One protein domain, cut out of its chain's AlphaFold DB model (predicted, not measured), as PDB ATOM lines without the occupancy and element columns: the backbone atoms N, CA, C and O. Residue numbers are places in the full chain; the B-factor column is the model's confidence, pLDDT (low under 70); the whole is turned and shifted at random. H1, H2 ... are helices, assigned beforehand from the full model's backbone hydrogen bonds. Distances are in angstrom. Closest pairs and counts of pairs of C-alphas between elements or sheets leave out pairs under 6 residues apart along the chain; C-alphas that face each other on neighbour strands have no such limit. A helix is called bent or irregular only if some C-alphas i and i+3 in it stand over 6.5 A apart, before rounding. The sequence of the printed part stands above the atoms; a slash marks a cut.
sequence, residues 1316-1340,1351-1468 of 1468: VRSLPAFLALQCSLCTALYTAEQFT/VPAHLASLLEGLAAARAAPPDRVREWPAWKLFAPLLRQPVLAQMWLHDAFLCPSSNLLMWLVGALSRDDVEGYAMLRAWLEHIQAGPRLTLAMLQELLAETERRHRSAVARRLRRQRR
ATOM      1  N   VAL A1316      22.617  22.355 -47.628       72.01
ATOM      2  CA  VAL A1316      21.604  22.981 -46.776       72.01
ATOM      3  C   VAL A1316      21.594  22.272 -45.421       72.01
ATOM      4  O   VAL A1316      21.454  21.048 -45.376       72.01
ATOM      5  N   ARG A1317      21.749  23.030 -44.327       71.39
ATOM      6  CA  ARG A1317      21.817  22.477 -42.958       71.39
ATOM      7  C   ARG A1317      20.553  22.673 -42.116       71.39
ATOM      8  O   ARG A1317      20.342  21.928 -41.168       71.39
ATOM      9  N   SER A1318      19.737  23.678 -42.435       77.07
ATOM     10  CA  SER A1318      18.745  24.242 -41.503       77.07
ATOM     11  C   SER A1318      17.371  24.532 -42.134       77.07
ATOM     12  O   SER A1318      16.623  25.370 -41.629       77.07
ATOM     13  N   LEU A1319      16.998  23.837 -43.221       84.86
ATOM     14  CA  LEU A1319      15.740  24.096 -43.943       84.86
ATOM     15  C   LEU A1319      14.469  24.021 -43.068       84.86
ATOM     16  O   LEU A1319      13.655  24.937 -43.181       84.86
ATOM     17  N   PRO A1320      14.280  23.025 -42.172       82.05
ATOM     18  CA  PRO A1320      13.092  22.986 -41.314       82.05
ATOM     19  C   PRO A1320      12.982  24.211 -40.399       82.05
ATOM     20  O   PRO A1320      11.897  24.767 -40.247       82.05
ATOM     21  N   ALA A1321      14.109  24.682 -39.848       80.20
ATOM     22  CA  ALA A1321      14.146  25.877 -39.009       80.20
ATOM     23  C   ALA A1321      13.861  27.151 -39.819       80.20
ATOM     24  O   ALA A1321      13.071  27.988 -39.390       80.20
ATOM     25  N   PHE A1322      14.440  27.277 -41.019       86.71
ATOM     26  CA  PHE A1322      14.167  28.392 -41.929       86.71
ATOM     27  C   PHE A1322      12.681  28.492 -42.304       86.71
ATOM     28  O   PHE A1322      12.121  29.587 -42.251       86.71
ATOM     29  N   LEU A1323      12.039  27.367 -42.647       86.72
ATOM     30  CA  LEU A1323      10.622  27.334 -43.023       86.72
ATOM     31  C   LEU A1323       9.704  27.605 -41.828       86.72
ATOM     32  O   LEU A1323       8.791  28.414 -41.955       86.72
ATOM     33  N   ALA A1324       9.992  27.035 -40.654       82.84
ATOM     34  CA  ALA A1324       9.270  27.362 -39.423       82.84
ATOM     35  C   ALA A1324       9.332  28.871 -39.104       82.84
ATOM     36  O   ALA A1324       8.325  29.478 -38.733       82.84
ATOM     37  N   LEU A1325      10.488  29.508 -39.335       83.90
ATOM     38  CA  LEU A1325      10.650  30.955 -39.183       83.90
ATOM     39  C   LEU A1325       9.844  31.748 -40.224       83.90
ATOM     40  O   LEU A1325       9.249  32.759 -39.852       83.90
ATOM     41  N   GLN A1326       9.729  31.273 -41.473       87.48
ATOM     42  CA  GLN A1326       8.837  31.893 -42.469       87.48
ATOM     43  C   GLN A1326       7.370  31.801 -42.038       87.48
ATOM     44  O   GLN A1326       6.657  32.801 -42.105       87.48
ATOM     45  N   CYS A1327       6.931  30.652 -41.512       83.51
ATOM     46  CA  CYS A1327       5.592  30.494 -40.944       83.51
ATOM     47  C   CYS A1327       5.339  31.500 -39.811       83.51
ATOM     48  O   CYS A1327       4.332  32.202 -39.839       83.51
ATOM     49  N   SER A1328       6.266  31.625 -38.851       83.71
ATOM     50  CA  SER A1328       6.123  32.558 -37.720       83.71
ATOM     51  C   SER A1328       6.189  34.041 -38.119       83.71
ATOM     52  O   SER A1328       5.507  34.863 -37.506       83.71
ATOM     53  N   LEU A1329       6.942  34.384 -39.176       85.16
ATOM     54  CA  LEU A1329       6.967  35.725 -39.771       85.16
ATOM     55  C   LEU A1329       5.641  36.035 -40.467       85.16
ATOM     56  O   LEU A1329       5.091  37.121 -40.300       85.16
ATOM     57  N   CYS A1330       5.105  35.061 -41.200       82.42
ATOM     58  CA  CYS A1330       3.837  35.198 -41.892       82.42
ATOM     59  C   CYS A1330       2.669  35.338 -40.910       82.42
ATOM     60  O   CYS A1330       1.866  36.255 -41.063       82.42
ATOM     61  N   THR A1331       2.596  34.510 -39.860       80.22
ATOM     62  CA  THR A1331       1.574  34.705 -38.822       80.22
ATOM     63  C   THR A1331       1.773  36.028 -38.096       80.22
ATOM     64  O   THR A1331       0.799  36.734 -37.902       80.22
ATOM     65  N   ALA A1332       3.002  36.435 -37.751       81.30
ATOM     66  CA  ALA A1332       3.233  37.709 -37.060       81.30
ATOM     67  C   ALA A1332       2.737  38.937 -37.844       81.30
ATOM     68  O   ALA A1332       2.206  39.854 -37.229       81.30
ATOM     69  N   LEU A1333       2.847  38.948 -39.176       77.25
ATOM     70  CA  LEU A1333       2.330  40.050 -40.000       77.25
ATOM     71  C   LEU A1333       0.801  40.086 -40.095       77.25
ATOM     72  O   LEU A1333       0.241  41.169 -40.236       77.25
ATOM     73  N   TYR A1334       0.134  38.930 -40.032       72.66
ATOM     74  CA  TYR A1334      -1.324  38.831 -40.180       72.66
ATOM     75  C   TYR A1334      -2.089  38.700 -38.850       72.66
ATOM     76  O   TYR A1334      -3.297  38.908 -38.837       72.66
ATOM     77  N   THR A1335      -1.419  38.388 -37.732       69.04
ATOM     78  CA  THR A1335      -2.010  38.366 -36.377       69.04
ATOM     79  C   THR A1335      -1.673  39.607 -35.547       69.04
ATOM     80  O   THR A1335      -2.124  39.702 -34.410       69.04
ATOM     81  N   ALA A1336      -0.843  40.532 -36.042       55.76
ATOM     82  CA  ALA A1336      -0.533  41.761 -35.317       55.76
ATOM     83  C   ALA A1336      -1.679  42.777 -35.447       55.76
ATOM     84  O   ALA A1336      -1.862  43.394 -36.494       55.76
ATOM     85  N   GLU A1337      -2.381  43.021 -34.339       41.88
ATOM     86  CA  GLU A1337      -3.476  44.002 -34.207       41.88
ATOM     87  C   GLU A1337      -3.067  45.447 -34.571       41.88
ATOM     88  O   GLU A1337      -3.913  46.316 -34.760       41.88
ATOM     89  N   GLN A1338      -1.763  45.708 -34.707       42.95
ATOM     90  CA  GLN A1338      -1.200  46.996 -35.116       42.95
ATOM     91  C   GLN A1338      -1.401  47.324 -36.604       42.95
ATOM     92  O   GLN A1338      -1.160  48.464 -36.997       42.95
ATOM     93  N   PHE A1339      -1.862  46.384 -37.439       38.64
ATOM     94  CA  PHE A1339      -2.237  46.692 -38.822       38.64
ATOM     95  C   PHE A1339      -3.650  47.299 -38.896       38.64
ATOM     96  O   PHE A1339      -4.555  46.759 -39.533       38.64
ATOM     97  N   THR A1340      -3.835  48.466 -38.272       39.17
ATOM     98  CA  THR A1340      -4.982  49.333 -38.571       39.17
ATOM     99  C   THR A1340      -4.977  49.634 -40.073       39.17
ATOM    100  O   THR A1340      -3.978  50.180 -40.554       39.17
ATOM    101  N   VAL A1351      -5.999  37.258 -45.345       46.35
ATOM    102  CA  VAL A1351      -5.140  36.064 -45.435       46.35
ATOM    103  C   VAL A1351      -5.693  35.093 -46.483       46.35
ATOM    104  O   VAL A1351      -6.768  34.529 -46.258       46.35
ATOM    105  N   PRO A1352      -5.009  34.897 -47.631       53.25
ATOM    106  CA  PRO A1352      -5.506  33.993 -48.658       53.25
ATOM    107  C   PRO A1352      -5.727  32.617 -48.036       53.25
ATOM    108  O   PRO A1352      -4.845  32.133 -47.330       53.25
ATOM    109  N   ALA A1353      -6.864  31.963 -48.295       57.26
ATOM    110  CA  ALA A1353      -7.167  30.651 -47.697       57.26
ATOM    111  C   ALA A1353      -6.056  29.610 -47.966       57.26
ATOM    112  O   ALA A1353      -5.765  28.752 -47.138       57.26
ATOM    113  N   HIS A1354      -5.364  29.778 -49.096       61.07
ATOM    114  CA  HIS A1354      -4.152  29.072 -49.514       61.07
ATOM    115  C   HIS A1354      -2.965  29.166 -48.530       61.07
ATOM    116  O   HIS A1354      -2.099  28.297 -48.520       61.07
ATOM    117  N   LEU A1355      -2.896  30.212 -47.700       66.76
ATOM    118  CA  LEU A1355      -1.895  30.349 -46.640       66.76
ATOM    119  C   LEU A1355      -2.251  29.503 -45.409       66.76
ATOM    120  O   LEU A1355      -1.355  28.941 -44.787       66.76
ATOM    121  N   ALA A1356      -3.537  29.403 -45.057       70.66
ATOM    122  CA  ALA A1356      -3.973  28.598 -43.917       70.66
ATOM    123  C   ALA A1356      -3.626  27.118 -44.146       70.66
ATOM    124  O   ALA A1356      -2.934  26.523 -43.322       70.66
ATOM    125  N   SER A1357      -3.962  26.578 -45.324       75.11
ATOM    126  CA  SER A1357      -3.577  25.214 -45.710       75.11
ATOM    127  C   SER A1357      -2.057  25.017 -45.788       75.11
ATOM    128  O   SER A1357      -1.556  23.989 -45.343       75.11
ATOM    129  N   LEU A1358      -1.296  26.011 -46.263       77.57
ATOM    130  CA  LEU A1358       0.174  25.967 -46.258       77.57
ATOM    131  C   LEU A1358       0.742  25.863 -44.830       77.57
ATOM    132  O   LEU A1358       1.661  25.077 -44.583       77.57
ATOM    133  N   LEU A1359       0.204  26.637 -43.883       75.33
ATOM    134  CA  LEU A1359       0.612  26.602 -42.476       75.33
ATOM    135  C   LEU A1359       0.225  25.273 -41.808       75.33
ATOM    136  O   LEU A1359       1.050  24.689 -41.104       75.33
ATOM    137  N   GLU A1360      -0.979  24.762 -42.072       76.84
ATOM    138  CA  GLU A1360      -1.444  23.447 -41.611       76.84
ATOM    139  C   GLU A1360      -0.586  22.303 -42.177       76.84
ATOM    140  O   GLU A1360      -0.149  21.429 -41.428       76.84
ATOM    141  N   GLY A1361      -0.269  22.336 -43.474       74.90
ATOM    142  CA  GLY A1361       0.570  21.341 -44.143       74.90
ATOM    143  C   GLY A1361       2.002  21.303 -43.603       74.90
ATOM    144  O   GLY A1361       2.558  20.223 -43.391       74.90
ATOM    145  N   LEU A1362       2.594  22.465 -43.304       77.21
ATOM    146  CA  LEU A1362       3.915  22.534 -42.670       77.21
ATOM    147  C   LEU A1362       3.876  22.118 -41.190       77.21
ATOM    148  O   LEU A1362       4.789  21.425 -40.737       77.21
ATOM    149  N   ALA A1363       2.814  22.444 -40.445       72.87
ATOM    150  CA  ALA A1363       2.613  21.934 -39.087       72.87
ATOM    151  C   ALA A1363       2.476  20.396 -39.071       72.87
ATOM    152  O   ALA A1363       3.146  19.722 -38.285       72.87
ATOM    153  N   ALA A1364       1.700  19.823 -39.997       69.85
ATOM    154  CA  ALA A1364       1.570  18.377 -40.183       69.85
ATOM    155  C   ALA A1364       2.904  17.706 -40.573       69.85
ATOM    156  O   ALA A1364       3.206  16.603 -40.110       69.85
ATOM    157  N   ALA A1365       3.758  18.398 -41.337       66.01
ATOM    158  CA  ALA A1365       5.127  17.976 -41.651       66.01
ATOM    159  C   ALA A1365       6.122  18.078 -40.466       66.01
ATOM    160  O   ALA A1365       7.313  17.817 -40.649       66.01
ATOM    161  N   ARG A1366       5.633  18.373 -39.248       63.40
ATOM    162  CA  ARG A1366       6.381  18.569 -37.989       63.40
ATOM    163  C   ARG A1366       7.141  19.897 -37.870       63.40
ATOM    164  O   ARG A1366       8.129  19.963 -37.136       63.40
ATOM    165  N   ALA A1367       6.677  20.970 -38.509       62.20
ATOM    166  CA  ALA A1367       7.075  22.307 -38.068       62.20
ATOM    167  C   ALA A1367       6.668  22.522 -36.598       62.20
ATOM    168  O   ALA A1367       5.599  22.091 -36.163       62.20
ATOM    169  N   ALA A1368       7.510  23.210 -35.823       65.78
ATOM    170  CA  ALA A1368       7.104  23.676 -34.502       65.78
ATOM    171  C   ALA A1368       5.985  24.731 -34.644       65.78
ATOM    172  O   ALA A1368       6.023  25.517 -35.595       65.78
ATOM    173  N   PRO A1369       5.002  24.778 -33.721       69.74
ATOM    174  CA  PRO A1369       3.922  25.758 -33.793       69.74
ATOM    175  C   PRO A1369       4.496  27.185 -33.730       69.74
ATOM    176  O   PRO A1369       5.460  27.414 -32.990       69.74
ATOM    177  N   PRO A1370       3.927  28.144 -34.486       68.38
ATOM    178  CA  PRO A1370       4.559  29.435 -34.755       68.38
ATOM    179  C   PRO A1370       4.884  30.230 -33.487       68.38
ATOM    180  O   PRO A1370       5.889  30.932 -33.460       68.38
ATOM    181  N   ASP A1371       4.102  30.080 -32.419       73.29
ATOM    182  CA  ASP A1371       4.347  30.772 -31.151       73.29
ATOM    183  C   ASP A1371       5.586  30.252 -30.418       73.29
ATOM    184  O   ASP A1371       6.407  31.052 -29.980       73.29
ATOM    185  N   ARG A1372       5.827  28.933 -30.415       75.82
ATOM    186  CA  ARG A1372       7.100  28.373 -29.921       75.82
ATOM    187  C   ARG A1372       8.283  28.770 -30.799       75.82
ATOM    188  O   ARG A1372       9.398  28.886 -30.311       75.82
ATOM    189  N   VAL A1373       8.060  28.997 -32.095       74.34
ATOM    190  CA  VAL A1373       9.110  29.501 -32.995       74.34
ATOM    191  C   VAL A1373       9.470  30.954 -32.665       74.34
ATOM    192  O   VAL A1373      10.644  31.307 -32.749       74.34
ATOM    193  N   ARG A1374       8.514  31.781 -32.212       75.66
ATOM    194  CA  ARG A1374       8.777  33.152 -31.724       75.66
ATOM    195  C   ARG A1374       9.643  33.174 -30.451       75.66
ATOM    196  O   ARG A1374      10.348  34.152 -30.217       75.66
ATOM    197  N   GLU A1375       9.651  32.097 -29.662       75.23
ATOM    198  CA  GLU A1375      10.541  31.918 -28.500       75.23
ATOM    199  C   GLU A1375      11.988  31.552 -28.898       75.23
ATOM    200  O   GLU A1375      12.911  31.676 -28.089       75.23
ATOM    201  N   TRP A1376      12.226  31.087 -30.132       74.10
ATOM    202  CA  TRP A1376      13.552  30.633 -30.557       74.10
ATOM    203  C   TRP A1376      14.547  31.799 -30.677       74.10
ATOM    204  O   TRP A1376      14.211  32.832 -31.257       74.10
ATOM    205  N   PRO A1377      15.833  31.621 -30.304       68.51
ATOM    206  CA  PRO A1377      16.880  32.611 -30.587       68.51
ATOM    207  C   PRO A1377      16.964  32.998 -32.073       68.51
ATOM    208  O   PRO A1377      17.291  34.137 -32.403       68.51
ATOM    209  N   ALA A1378      16.610  32.067 -32.965       74.38
ATOM    210  CA  ALA A1378      16.539  32.270 -34.409       74.38
ATOM    211  C   ALA A1378      15.474  33.297 -34.848       74.38
ATOM    212  O   ALA A1378      15.644  33.937 -35.885       74.38
ATOM    213  N   TRP A1379      14.404  33.508 -34.069       79.64
ATOM    214  CA  TRP A1379      13.372  34.513 -34.362       79.64
ATOM    215  C   TRP A1379      13.932  35.936 -34.372       79.64
ATOM    216  O   TRP A1379      13.494  36.765 -35.175       79.64
ATOM    217  N   LYS A1380      14.990  36.194 -33.583       77.11
ATOM    218  CA  LYS A1380      15.718  37.472 -33.598       77.11
ATOM    219  C   LYS A1380      16.222  37.846 -35.002       77.11
ATOM    220  O   LYS A1380      16.360  39.033 -35.256       77.11
ATOM    221  N   LEU A1381      16.435  36.888 -35.919       77.67
ATOM    222  CA  LEU A1381      16.799  37.156 -37.322       77.67
ATOM    223  C   LEU A1381      15.699  37.886 -38.103       77.67
ATOM    224  O   LEU A1381      15.995  38.816 -38.847       77.67
ATOM    225  N   PHE A1382      14.444  37.449 -37.955       83.44
ATOM    226  CA  PHE A1382      13.320  37.890 -38.788       83.44
ATOM    227  C   PHE A1382      12.459  38.965 -38.113       83.44
ATOM    228  O   PHE A1382      11.868  39.789 -38.810       83.44
ATOM    229  N   ALA A1383      12.446  39.031 -36.778       81.27
ATOM    230  CA  ALA A1383      11.716  40.051 -36.025       81.27
ATOM    231  C   ALA A1383      12.010  41.514 -36.457       81.27
ATOM    232  O   ALA A1383      11.062  42.299 -36.509       81.27
ATOM    233  N   PRO A1384      13.242  41.922 -36.849       79.26
ATOM    234  CA  PRO A1384      13.496  43.276 -37.354       79.26
ATOM    235  C   PRO A1384      12.778  43.622 -38.664       79.26
ATOM    236  O   PRO A1384      12.602  44.806 -38.948       79.26
ATOM    237  N   LEU A1385      12.349  42.634 -39.463       80.43
ATOM    238  CA  LEU A1385      11.572  42.885 -40.682       80.43
ATOM    239  C   LEU A1385      10.166  43.415 -40.356       80.43
ATOM    240  O   LEU A1385       9.637  44.223 -41.114       80.43
ATOM    241  N   LEU A1386       9.593  43.049 -39.201       79.08
ATOM    242  CA  LEU A1386       8.273  43.524 -38.758       79.08
ATOM    243  C   LEU A1386       8.205  45.053 -38.583       79.08
ATOM    244  O   LEU A1386       7.120  45.619 -38.648       79.08
ATOM    245  N   ARG A1387       9.352  45.734 -38.429       74.12
ATOM    246  CA  ARG A1387       9.440  47.208 -38.414       74.12
ATOM    247  C   ARG A1387       9.021  47.854 -39.738       74.12
ATOM    248  O   ARG A1387       8.672  49.028 -39.754       74.12
ATOM    249  N   GLN A1388       9.110  47.119 -40.847       76.52
ATOM    250  CA  GLN A1388       8.760  47.583 -42.189       76.52
ATOM    251  C   GLN A1388       7.885  46.508 -42.860       76.52
ATOM    252  O   GLN A1388       8.380  45.740 -43.691       76.52
ATOM    253  N   PRO A1389       6.587  46.408 -42.500       76.42
ATOM    254  CA  PRO A1389       5.744  45.263 -42.849       76.42
ATOM    255  C   PRO A1389       5.616  45.034 -44.360       76.42
ATOM    256  O   PRO A1389       5.575  43.884 -44.784       76.42
ATOM    257  N   VAL A1390       5.668  46.093 -45.178       74.47
ATOM    258  CA  VAL A1390       5.716  46.001 -46.651       74.47
ATOM    259  C   VAL A1390       6.916  45.166 -47.123       74.47
ATOM    260  O   VAL A1390       6.770  44.275 -47.956       74.47
ATOM    261  N   LEU A1391       8.106  45.384 -46.554       74.74
ATOM    262  CA  LEU A1391       9.302  44.619 -46.920       74.74
ATOM    263  C   LEU A1391       9.291  43.203 -46.337       74.74
ATOM    264  O   LEU A1391       9.840  42.291 -46.951       74.74
ATOM    265  N   ALA A1392       8.641  42.986 -45.194       80.55
ATOM    266  CA  ALA A1392       8.438  41.649 -44.644       80.55
ATOM    267  C   ALA A1392       7.444  40.820 -45.489       80.55
ATOM    268  O   ALA A1392       7.693  39.643 -45.752       80.55
ATOM    269  N   GLN A1393       6.374  41.449 -45.993       78.22
ATOM    270  CA  GLN A1393       5.454  40.869 -46.977       78.22
ATOM    271  C   GLN A1393       6.183  40.534 -48.286       78.22
ATOM    272  O   GLN A1393       6.051  39.418 -48.783       78.22
ATOM    273  N   MET A1394       7.019  41.439 -48.809       78.10
ATOM    274  CA  MET A1394       7.850  41.168 -49.993       78.10
ATOM    275  C   MET A1394       8.873  40.048 -49.757       78.10
ATOM    276  O   MET A1394       9.120  39.248 -50.659       78.10
ATOM    277  N   TRP A1395       9.473  39.967 -48.563       85.14
ATOM    278  CA  TRP A1395      10.403  38.887 -48.220       85.14
ATOM    279  C   TRP A1395       9.689  37.537 -48.271       85.14
ATOM    280  O   TRP A1395      10.158  36.622 -48.944       85.14
ATOM    281  N   LEU A1396       8.517  37.428 -47.641       84.25
ATOM    282  CA  LEU A1396       7.687  36.227 -47.727       84.25
ATOM    283  C   LEU A1396       7.238  35.951 -49.164       84.25
ATOM    284  O   LEU A1396       7.283  34.806 -49.600       84.25
ATOM    285  N   HIS A1397       6.866  36.972 -49.937       81.45
ATOM    286  CA  HIS A1397       6.520  36.799 -51.343       81.45
ATOM    287  C   HIS A1397       7.677  36.168 -52.136       81.45
ATOM    288  O   HIS A1397       7.492  35.137 -52.774       81.45
ATOM    289  N   ASP A1398       8.884  36.730 -52.059       80.90
ATOM    290  CA  ASP A1398      10.002  36.317 -52.916       80.90
ATOM    291  C   ASP A1398      10.786  35.097 -52.401       80.90
ATOM    292  O   ASP A1398      11.436  34.421 -53.197       80.90
ATOM    293  N   ALA A1399      10.755  34.812 -51.094       84.09
ATOM    294  CA  ALA A1399      11.492  33.703 -50.478       84.09
ATOM    295  C   ALA A1399      10.607  32.516 -50.047       84.09
ATOM    296  O   ALA A1399      11.142  31.428 -49.830       84.09
ATOM    297  N   PHE A1400       9.284  32.700 -49.918       85.71
ATOM    298  CA  PHE A1400       8.372  31.701 -49.335       85.71
ATOM    299  C   PHE A1400       7.132  31.391 -50.197       85.71
ATOM    300  O   PHE A1400       6.844  30.221 -50.425       85.71
ATOM    301  N   LEU A1401       6.413  32.387 -50.722       82.58
ATOM    302  CA  LEU A1401       5.144  32.176 -51.447       82.58
ATOM    303  C   LEU A1401       5.331  32.012 -52.966       82.58
ATOM    304  O   LEU A1401       4.665  31.195 -53.596       82.58
ATOM    305  N   CYS A1402       6.254  32.773 -53.552       78.69
ATOM    306  CA  CYS A1402       6.641  32.737 -54.965       78.69
ATOM    307  C   CYS A1402       8.177  32.654 -55.135       78.69
ATOM    308  O   CYS A1402       8.764  33.473 -55.855       78.69
ATOM    309  N   PRO A1403       8.845  31.669 -54.494       82.42
ATOM    310  CA  PRO A1403      10.287  31.476 -54.610       82.42
ATOM    311  C   PRO A1403      10.706  31.204 -56.056       82.42
ATOM    312  O   PRO A1403       9.955  30.648 -56.864       82.42
ATOM    313  N   SER A1404      11.941  31.576 -56.397       80.59
ATOM    314  CA  SER A1404      12.455  31.344 -57.744       80.59
ATOM    315  C   SER A1404      12.601  29.844 -58.034       80.59
ATOM    316  O   SER A1404      12.960  29.039 -57.170       80.59
ATOM    317  N   SER A1405      12.384  29.459 -59.292       79.84
ATOM    318  CA  SER A1405      12.660  28.099 -59.763       79.84
ATOM    319  C   SER A1405      14.126  27.698 -59.553       79.84
ATOM    320  O   SER A1405      14.400  26.539 -59.239       79.84
ATOM    321  N   ASN A1406      15.060  28.653 -59.642       79.63
ATOM    322  CA  ASN A1406      16.480  28.441 -59.364       79.63
ATOM    323  C   ASN A1406      16.733  28.077 -57.895       79.63
ATOM    324  O   ASN A1406      17.488  27.143 -57.626       79.63
ATOM    325  N   LEU A1407      16.081  28.774 -56.959       84.14
ATOM    326  CA  LEU A1407      16.163  28.501 -55.524       84.14
ATOM    327  C   LEU A1407      15.525  27.151 -55.174       84.14
ATOM    328  O   LEU A1407      16.142  26.354 -54.469       84.14
ATOM    329  N   LEU A1408      14.336  26.855 -55.711       86.54
ATOM    330  CA  LEU A1408      13.652  25.582 -55.469       86.54
ATOM    331  C   LEU A1408      14.474  24.385 -55.959       86.54
ATOM    332  O   LEU A1408      14.731  23.473 -55.176       86.54
ATOM    333  N   MET A1409      14.954  24.405 -57.210       81.98
ATOM    334  CA  MET A1409      15.866  23.366 -57.711       81.98
ATOM    335  C   MET A1409      17.102  23.238 -56.818       81.98
ATOM    336  O   MET A1409      17.501  22.119 -56.483       81.98
ATOM    337  N   TRP A1410      17.671  24.371 -56.390       82.48
ATOM    338  CA  TRP A1410      18.839  24.392 -55.521       82.48
ATOM    339  C   TRP A1410      18.610  23.666 -54.193       82.48
ATOM    340  O   TRP A1410      19.456  22.860 -53.811       82.48
ATOM    341  N   LEU A1411      17.447  23.818 -53.559       86.67
ATOM    342  CA  LEU A1411      17.099  23.074 -52.344       86.67
ATOM    343  C   LEU A1411      16.997  21.555 -52.580       86.67
ATOM    344  O   LEU A1411      17.569  20.785 -51.807       86.67
ATOM    345  N   VAL A1412      16.357  21.103 -53.669       84.96
ATOM    346  CA  VAL A1412      16.249  19.659 -53.992       84.96
ATOM    347  C   VAL A1412      17.626  19.012 -54.224       84.96
ATOM    348  O   VAL A1412      17.834  17.830 -53.920       84.96
ATOM    349  N   GLY A1413      18.577  19.778 -54.767       77.15
ATOM    350  CA  GLY A1413      19.958  19.344 -54.969       77.15
ATOM    351  C   GLY A1413      20.837  19.429 -53.717       77.15
ATOM    352  O   GLY A1413      21.613  18.509 -53.473       77.15
ATOM    353  N   ALA A1414      20.726  20.502 -52.931       79.17
ATOM    354  CA  ALA A1414      21.635  20.812 -51.825       79.17
ATOM    355  C   ALA A1414      21.220  20.211 -50.466       79.17
ATOM    356  O   ALA A1414      22.037  20.188 -49.541       79.17
ATOM    357  N   LEU A1415      19.991  19.698 -50.324       82.87
ATOM    358  CA  LEU A1415      19.599  18.910 -49.151       82.87
ATOM    359  C   LEU A1415      20.477  17.660 -48.978       82.87
ATOM    360  O   LEU A1415      20.884  16.997 -49.939       82.87
ATOM    361  N   SER A1416      20.734  17.311 -47.716       78.55
ATOM    362  CA  SER A1416      21.444  16.087 -47.334       78.55
ATOM    363  C   SER A1416      20.731  14.836 -47.865       78.55
ATOM    364  O   SER A1416      19.508  14.778 -47.975       78.55
ATOM    365  N   ARG A1417      21.492  13.785 -48.192       75.08
ATOM    366  CA  ARG A1417      20.935  12.538 -48.753       75.08
ATOM    367  C   ARG A1417      20.161  11.710 -47.714       75.08
ATOM    368  O   ARG A1417      19.334  10.882 -48.091       75.08
ATOM    369  N   ASP A1418      20.424  11.957 -46.433       76.74
ATOM    370  CA  ASP A1418      19.830  11.249 -45.295       76.74
ATOM    371  C   ASP A1418      18.772  12.095 -44.551       76.74
ATOM    372  O   ASP A1418      18.127  11.602 -43.627       76.74
ATOM    373  N   ASP A1419      18.578  13.359 -44.950       79.88
ATOM    374  CA  ASP A1419      17.687  14.317 -44.283       79.88
ATOM    375  C   ASP A1419      16.214  14.120 -44.677       79.88
ATOM    376  O   ASP A1419      15.642  14.820 -45.511       79.88
ATOM    377  N   VAL A1420      15.603  13.111 -44.057       84.65
ATOM    378  CA  VAL A1420      14.175  12.780 -44.192       84.65
ATOM    379  C   VAL A1420      13.266  13.977 -43.888       84.65
ATOM    380  O   VAL A1420      12.242  14.142 -44.552       84.65
ATOM    381  N   GLU A1421      13.632  14.791 -42.899       83.08
ATOM    382  CA  GLU A1421      12.800  15.860 -42.337       83.08
ATOM    383  C   GLU A1421      12.841  17.111 -43.229       83.08
ATOM    384  O   GLU A1421      11.790  17.656 -43.567       83.08
ATOM    385  N   GLY A1422      14.015  17.477 -43.753       85.31
ATOM    386  CA  GLY A1422      14.164  18.491 -44.796       85.31
ATOM    387  C   GLY A1422      13.403  18.158 -46.084       85.31
ATOM    388  O   GLY A1422      12.749  19.043 -46.635       85.31
ATOM    389  N   TYR A1423      13.394  16.897 -46.544       88.30
ATOM    390  CA  TYR A1423      12.553  16.520 -47.696       88.30
ATOM    391  C   TYR A1423      11.053  16.527 -47.383       88.30
ATOM    392  O   TYR A1423      10.273  16.844 -48.276       88.30
ATOM    393  N   ALA A1424      10.635  16.170 -46.162       85.89
ATOM    394  CA  ALA A1424       9.221  16.215 -45.775       85.89
ATOM    395  C   ALA A1424       8.696  17.660 -45.787       85.89
ATOM    396  O   ALA A1424       7.689  17.951 -46.428       85.89
ATOM    397  N   MET A1425       9.446  18.572 -45.163       86.14
ATOM    398  CA  MET A1425       9.152  20.005 -45.155       86.14
ATOM    399  C   MET A1425       9.184  20.613 -46.565       86.14
ATOM    400  O   MET A1425       8.299  21.387 -46.918       86.14
ATOM    401  N   LEU A1426      10.164  20.243 -47.401       88.90
ATOM    402  CA  LEU A1426      10.250  20.739 -48.780       88.90
ATOM    403  C   LEU A1426       9.113  20.211 -49.670       88.90
ATOM    404  O   LEU A1426       8.617  20.963 -50.502       88.90
ATOM    405  N   ARG A1427       8.671  18.957 -49.479       88.43
ATOM    406  CA  ARG A1427       7.477  18.408 -50.144       88.43
ATOM    407  C   ARG A1427       6.241  19.228 -49.771       88.43
ATOM    408  O   ARG A1427       5.611  19.785 -50.661       88.43
ATOM    409  N   ALA A1428       5.943  19.337 -48.475       86.12
ATOM    410  CA  ALA A1428       4.759  20.040 -47.986       86.12
ATOM    411  C   ALA A1428       4.740  21.518 -48.417       86.12
ATOM    412  O   ALA A1428       3.685  22.049 -48.753       86.12
ATOM    413  N   TRP A1429       5.906  22.170 -48.484       88.60
ATOM    414  CA  TRP A1429       6.026  23.523 -49.027       88.60
ATOM    415  C   TRP A1429       5.731  23.579 -50.536       88.60
ATOM    416  O   TRP A1429       4.921  24.397 -50.962       88.60
ATOM    417  N   LEU A1430       6.329  22.691 -51.343       87.75
ATOM    418  CA  LEU A1430       6.089  22.619 -52.793       87.75
ATOM    419  C   LEU A1430       4.626  22.306 -53.143       87.75
ATOM    420  O   LEU A1430       4.118  22.847 -54.119       87.75
ATOM    421  N   GLU A1431       3.935  21.484 -52.349       85.97
ATOM    422  CA  GLU A1431       2.507  21.175 -52.538       85.97
ATOM    423  C   GLU A1431       1.612  22.419 -52.391       85.97
ATOM    424  O   GLU A1431       0.520  22.460 -52.955       85.97
ATOM    425  N   HIS A1432       2.107  23.458 -51.708       81.72
ATOM    426  CA  HIS A1432       1.406  24.716 -51.459       81.72
ATOM    427  C   HIS A1432       2.052  25.939 -52.143       81.72
ATOM    428  O   HIS A1432       1.667  27.070 -51.851       81.72
ATOM    429  N   ILE A1433       2.991  25.779 -53.081       81.04
ATOM    430  CA  ILE A1433       3.461  26.903 -53.913       81.04
ATOM    431  C   ILE A1433       2.558  27.040 -55.144       81.04
ATOM    432  O   ILE A1433       2.311  26.069 -55.856       81.04
ATOM    433  N   GLN A1434       2.083  28.253 -55.433       73.44
ATOM    434  CA  GLN A1434       1.318  28.506 -56.657       73.44
ATOM    435  C   GLN A1434       2.245  28.612 -57.878       73.44
ATOM    436  O   GLN A1434       3.335  29.181 -57.817       73.44
ATOM    437  N   ALA A1435       1.804  28.069 -59.016       69.16
ATOM    438  CA  ALA A1435       2.515  28.229 -60.281       69.16
ATOM    439  C   ALA A1435       2.423  29.687 -60.764       69.16
ATOM    440  O   ALA A1435       1.342  30.272 -60.789       69.16
ATOM    441  N   GLY A1436       3.548  30.262 -61.187       66.03
ATOM    442  CA  GLY A1436       3.660  31.682 -61.533       66.03
ATOM    443  C   GLY A1436       4.622  31.943 -62.698       66.03
ATOM    444  O   GLY A1436       5.219  31.010 -63.237       66.03
ATOM    445  N   PRO A1437       4.845  33.211 -63.091       62.12
ATOM    446  CA  PRO A1437       5.627  33.550 -64.288       62.12
ATOM    447  C   PRO A1437       7.101  33.106 -64.230       62.12
ATOM    448  O   PRO A1437       7.742  32.977 -65.270       62.12
ATOM    449  N   ARG A1438       7.647  32.846 -63.032       64.11
ATOM    450  CA  ARG A1438       9.009  32.311 -62.814       64.11
ATOM    451  C   ARG A1438       9.051  30.794 -62.560       64.11
ATOM    452  O   ARG A1438      10.141  30.225 -62.500       64.11
ATOM    453  N   LEU A1439       7.898  30.146 -62.392       73.53
ATOM    454  CA  LEU A1439       7.759  28.748 -61.981       73.53
ATOM    455  C   LEU A1439       6.539  28.134 -62.673       73.53
ATOM    456  O   LEU A1439       5.412  28.224 -62.185       73.53
ATOM    457  N   THR A1440       6.755  27.519 -63.836       78.55
ATOM    458  CA  THR A1440       5.655  26.910 -64.594       78.55
ATOM    459  C   THR A1440       5.073  25.711 -63.844       78.55
ATOM    460  O   THR A1440       5.806  24.962 -63.197       78.55
ATOM    461  N   LEU A1441       3.764  25.471 -63.993       79.58
ATOM    462  CA  LEU A1441       3.078  24.328 -63.373       79.58
ATOM    463  C   LEU A1441       3.760  22.988 -63.702       79.58
ATOM    464  O   LEU A1441       3.858  22.114 -62.851       79.58
ATOM    465  N   ALA A1442       4.292  22.851 -64.922       77.95
ATOM    466  CA  ALA A1442       5.105  21.703 -65.304       77.95
ATOM    467  C   ALA A1442       6.353  21.562 -64.416       77.95
ATOM    468  O   ALA A1442       6.571  20.500 -63.849       77.95
ATOM    469  N   MET A1443       7.151  22.622 -64.253       80.42
ATOM    470  CA  MET A1443       8.360  22.575 -63.427       80.42
ATOM    471  C   MET A1443       8.045  22.298 -61.950       80.42
ATOM    472  O   MET A1443       8.782  21.547 -61.319       80.42
ATOM    473  N   LEU A1444       6.934  22.824 -61.421       84.17
ATOM    474  CA  LEU A1444       6.454  22.509 -60.071       84.17
ATOM    475  C   LEU A1444       6.088  21.020 -59.911       84.17
ATOM    476  O   LEU A1444       6.493  20.389 -58.938       84.17
ATOM    477  N   GLN A1445       5.387  20.434 -60.889       86.37
ATOM    478  CA  GLN A1445       5.046  19.004 -60.896       86.37
ATOM    479  C   GLN A1445       6.298  18.108 -60.900       86.37
ATOM    480  O   GLN A1445       6.350  17.125 -60.161       86.37
ATOM    481  N   GLU A1446       7.333  18.456 -61.671       82.07
ATOM    482  CA  GLU A1446       8.582  17.677 -61.679       82.07
ATOM    483  C   GLU A1446       9.439  17.916 -60.409       82.07
ATOM    484  O   GLU A1446      10.089  16.985 -59.926       82.07
ATOM    485  N   LEU A1447       9.390  19.121 -59.813       84.88
ATOM    486  CA  LEU A1447       9.992  19.433 -58.502       84.88
ATOM    487  C   LEU A1447       9.401  18.558 -57.388       84.88
ATOM    488  O   LEU A1447      10.148  18.007 -56.572       84.88
ATOM    489  N   LEU A1448       8.078  18.382 -57.389       88.65
ATOM    490  CA  LEU A1448       7.375  17.458 -56.500       88.65
ATOM    491  C   LEU A1448       7.793  16.003 -56.755       88.65
ATOM    492  O   LEU A1448       8.228  15.322 -55.830       88.65
ATOM    493  N   ALA A1449       7.764  15.534 -58.005       86.88
ATOM    494  CA  ALA A1449       8.100  14.145 -58.332       86.88
ATOM    495  C   ALA A1449       9.529  13.735 -57.900       86.88
ATOM    496  O   ALA A1449       9.735  12.644 -57.360       86.88
ATOM    497  N   GLU A1450      10.528  14.601 -58.092       85.04
ATOM    498  CA  GLU A1450      11.916  14.309 -57.705       85.04
ATOM    499  C   GLU A1450      12.171  14.525 -56.195       85.04
ATOM    500  O   GLU A1450      12.992  13.802 -55.619       85.04
ATOM    501  N   THR A1451      11.449  15.425 -55.507       86.74
ATOM    502  CA  THR A1451      11.502  15.512 -54.027       86.74
ATOM    503  C   THR A1451      10.830  14.319 -53.356       86.74
ATOM    504  O   THR A1451      11.418  13.740 -52.445       86.74
ATOM    505  N   GLU A1452       9.676  13.864 -53.851       89.47
ATOM    506  CA  GLU A1452       9.025  12.615 -53.435       89.47
ATOM    507  C   GLU A1452       9.978  11.418 -53.528       89.47
ATOM    508  O   GLU A1452      10.182  10.676 -52.562       89.47
ATOM    509  N   ARG A1453      10.613  11.248 -54.693       86.15
ATOM    510  CA  ARG A1453      11.586  10.183 -54.959       86.15
ATOM    511  C   ARG A1453      12.762  10.225 -53.978       86.15
ATOM    512  O   ARG A1453      13.192   9.179 -53.480       86.15
ATOM    513  N   ARG A1454      13.265  11.425 -53.662       83.97
ATOM    514  CA  ARG A1454      14.354  11.640 -52.693       83.97
ATOM    515  C   ARG A1454      13.922  11.379 -51.259       83.97
ATOM    516  O   ARG A1454      14.657  10.691 -50.555       83.97
ATOM    517  N   HIS A1455      12.735  11.826 -50.856       87.71
ATOM    518  CA  HIS A1455      12.169  11.551 -49.539       87.71
ATOM    519  C   HIS A1455      12.058  10.038 -49.300       87.71
ATOM    520  O   HIS A1455      12.632   9.522 -48.341       87.71
ATOM    521  N   ARG A1456      11.439   9.297 -50.234       89.09
ATOM    522  CA  ARG A1456      11.339   7.825 -50.182       89.09
ATOM    523  C   ARG A1456      12.727   7.164 -50.077       89.09
ATOM    524  O   ARG A1456      12.917   6.238 -49.289       89.09
ATOM    525  N   SER A1457      13.725   7.672 -50.808       86.41
ATOM    526  CA  SER A1457      15.119   7.196 -50.754       86.41
ATOM    527  C   SER A1457      15.841   7.526 -49.433       86.41
ATOM    528  O   SER A1457      16.627   6.717 -48.933       86.41
ATOM    529  N   ALA A1458      15.584   8.690 -48.832       85.85
ATOM    530  CA  ALA A1458      16.109   9.075 -47.520       85.85
ATOM    531  C   ALA A1458      15.491   8.217 -46.401       85.85
ATOM    532  O   ALA A1458      16.226   7.660 -45.585       85.85
ATOM    533  N   VAL A1459      14.167   8.011 -46.420       88.27
ATOM    534  CA  VAL A1459      13.451   7.127 -45.482       88.27
ATOM    535  C   VAL A1459      13.994   5.700 -45.567       88.27
ATOM    536  O   VAL A1459      14.392   5.129 -44.553       88.27
ATOM    537  N   ALA A1460      14.119   5.147 -46.779       86.88
ATOM    538  CA  ALA A1460      14.691   3.817 -46.985       86.88
ATOM    539  C   ALA A1460      16.143   3.701 -46.476       86.88
ATOM    540  O   ALA A1460      16.532   2.646 -45.974       86.88
ATOM    541  N   ARG A1461      16.949   4.771 -46.555       83.45
ATOM    542  CA  ARG A1461      18.311   4.809 -45.990       83.45
ATOM    543  C   ARG A1461      18.320   4.896 -44.465       83.45
ATOM    544  O   ARG A1461      19.073   4.144 -43.849       83.45
ATOM    545  N   ARG A1462      17.469   5.729 -43.852       81.80
ATOM    546  CA  ARG A1462      17.324   5.825 -42.385       81.80
ATOM    547  C   ARG A1462      16.894   4.477 -41.798       81.80
ATOM    548  O   ARG A1462      17.575   3.964 -40.917       81.80
ATOM    549  N   LEU A1463      15.889   3.830 -42.394       85.22
ATOM    550  CA  LEU A1463      15.444   2.481 -42.014       85.22
ATOM    551  C   LEU A1463      16.534   1.413 -42.211       85.22
ATOM    552  O   LEU A1463      16.703   0.549 -41.356       85.22
ATOM    553  N   ARG A1464      17.320   1.468 -43.298       83.14
ATOM    554  CA  ARG A1464      18.466   0.556 -43.509       83.14
ATOM    555  C   ARG A1464      19.612   0.773 -42.514       83.14
ATOM    556  O   ARG A1464      20.347  -0.178 -42.271       83.14
ATOM    557  N   ARG A1465      19.774   1.977 -41.950       78.37
ATOM    558  CA  ARG A1465      20.724   2.252 -40.853       78.37
ATOM    559  C   ARG A1465      20.178   1.886 -39.473       78.37
ATOM    560  O   ARG A1465      20.973   1.585 -38.608       78.37
ATOM    561  N   GLN A1466      18.861   1.882 -39.272       79.19
ATOM    562  CA  GLN A1466      18.222   1.422 -38.026       79.19
ATOM    563  C   GLN A1466      18.083  -0.111 -37.935       79.19
ATOM    564  O   GLN A1466      17.687  -0.630 -36.898       79.19
ATOM    565  N   ARG A1467      18.377  -0.835 -39.023       78.89
ATOM    566  CA  ARG A1467      18.424  -2.310 -39.102       78.89
ATOM    567  C   ARG A1467      19.861  -2.861 -39.172       78.89
ATOM    568  O   ARG A1467      20.053  -3.989 -39.623       78.89
ATOM    569  N   ARG A1468      20.858  -2.045 -38.829       64.79
ATOM    570  CA  ARG A1468      22.292  -2.361 -38.813       64.79
ATOM    571  C   ARG A1468      22.899  -1.870 -37.509       64.79
ATOM    572  O   ARG A1468      23.916  -2.475 -37.127       64.79
TER     573      ARG A1468
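What this domain is: This is residues 1316 to 1340 and 1351 to 1468 of the 1468 residues of the protein "Hypothetical_protein_-_conserved" of Leishmania infantum (UniProt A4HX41). Picture an elongated body of two joined groups of helices: H7, H8 and H9 run side by side at one end, with H2 alongside H8, while the shorter helices H3, H4, H5 and H6 are gathered round H1, which meets H8 near one of its own ends. Residues 1463 to 1468 stick out as a free tip, and of these 1463 to 1466 belong to H9, the longest helix. The printed part has 143 residues with nine named helices, H1 to H9 in order along the chain, and no named strand: the class is all helix. It is compact, with a radius of gyration of the C-alphas of 15.8 A, and spans 56 by 36 by 23 A.

How they stand to each other: Begin at the hub, H1, residues 1319 to 1335, which touches four helices. Its residues 1324 to 1331 touch H3, residues 1370 to 1374, closest at the C-alphas of Ser 1328 and Pro 1370, 4.6 A apart. H4, residues 1377 to 1381, is close to H1 but not clearly touching, with the C-alphas of Leu 1325 and Trp 1379 closest at 6.6 A. H5, residues 1383 to 1387, touches H1 at Leu 1333 and Leu 1386, their closest C-alphas, 7.0 A apart. H6, residues 1389 to 1401, touches H1 at a steep tilt of 40 degrees, opposite ways; the closest C-alphas, of Leu 1333 and Pro 1389, are 6.9 A apart. H5 and H6 only just touch, with 3 pairs of C-alphas within 8 A, and only at the corner. Now turn to H8, residues 1420 to 1431: its Gly 1422 and Pro 1320 of H1 have their closest C-alphas at 5.8 A. H2, residues 1353 to 1364, touches H8 at a shallow tilt of 13 degrees, opposite ways, closest at the C-alphas of Gly 1361 and Ala 1428, 5.8 A. H1, H2 and H8 form an up-and-down bundle, each running against the one before. H9, residues 1441 to 1466, makes a helical hairpin with H8, closest at the C-alphas of Tyr 1423 and His 1455, 5.3 A. H7, residues 1405 to 1414, touches H9 at a shallow tilt of 13 degrees, the same way, closest at the C-alphas of Val 1412 and Thr 1451, 6.3 A; H7 and H1 are apart. Every O i to N i+4 pair is within hydrogen-bond range in H1, H2, H3, H7, H8 and H9; H6 has 8 of 9, and H4 and H5 each have 0 of 1 but 2 of 2 O i to N i+3 pairs.

Where its parts are: Find C-alpha 1319 at (15.740, 24.096, -43.943); from there H1 runs 24.0 A to C-alpha 1335. H2 is 16.8 A long, H6 15.7 A, H7 14.0 A and H8 16.6 A. H6 is irregular, but only just: C-alphas 1398 and 1401 are 6.6 A apart. H9 runs 37.4 A from C-alpha 1441 at (3.078, 24.328, -63.373) to C-alpha 1466 at (18.222, 1.422, -38.026).

The domain as a whole: The C-alphas farthest apart, of Thr 1340 and Arg 1468, are 58.4 A apart. Residues 1341 to 1350 are not printed; C-alphas 1340 and 1351 stand 14.9 A apart across this cut, in the link from H1 to H2. Of the links printed whole, H8 to H9 is short and the others are tight. The printed part's mean pLDDT is 77.6; look for values under 70 at residues 1335 to 1340, 1351 to 1355, 1364 to 1370, 1377, 1435 to 1438 and 1468.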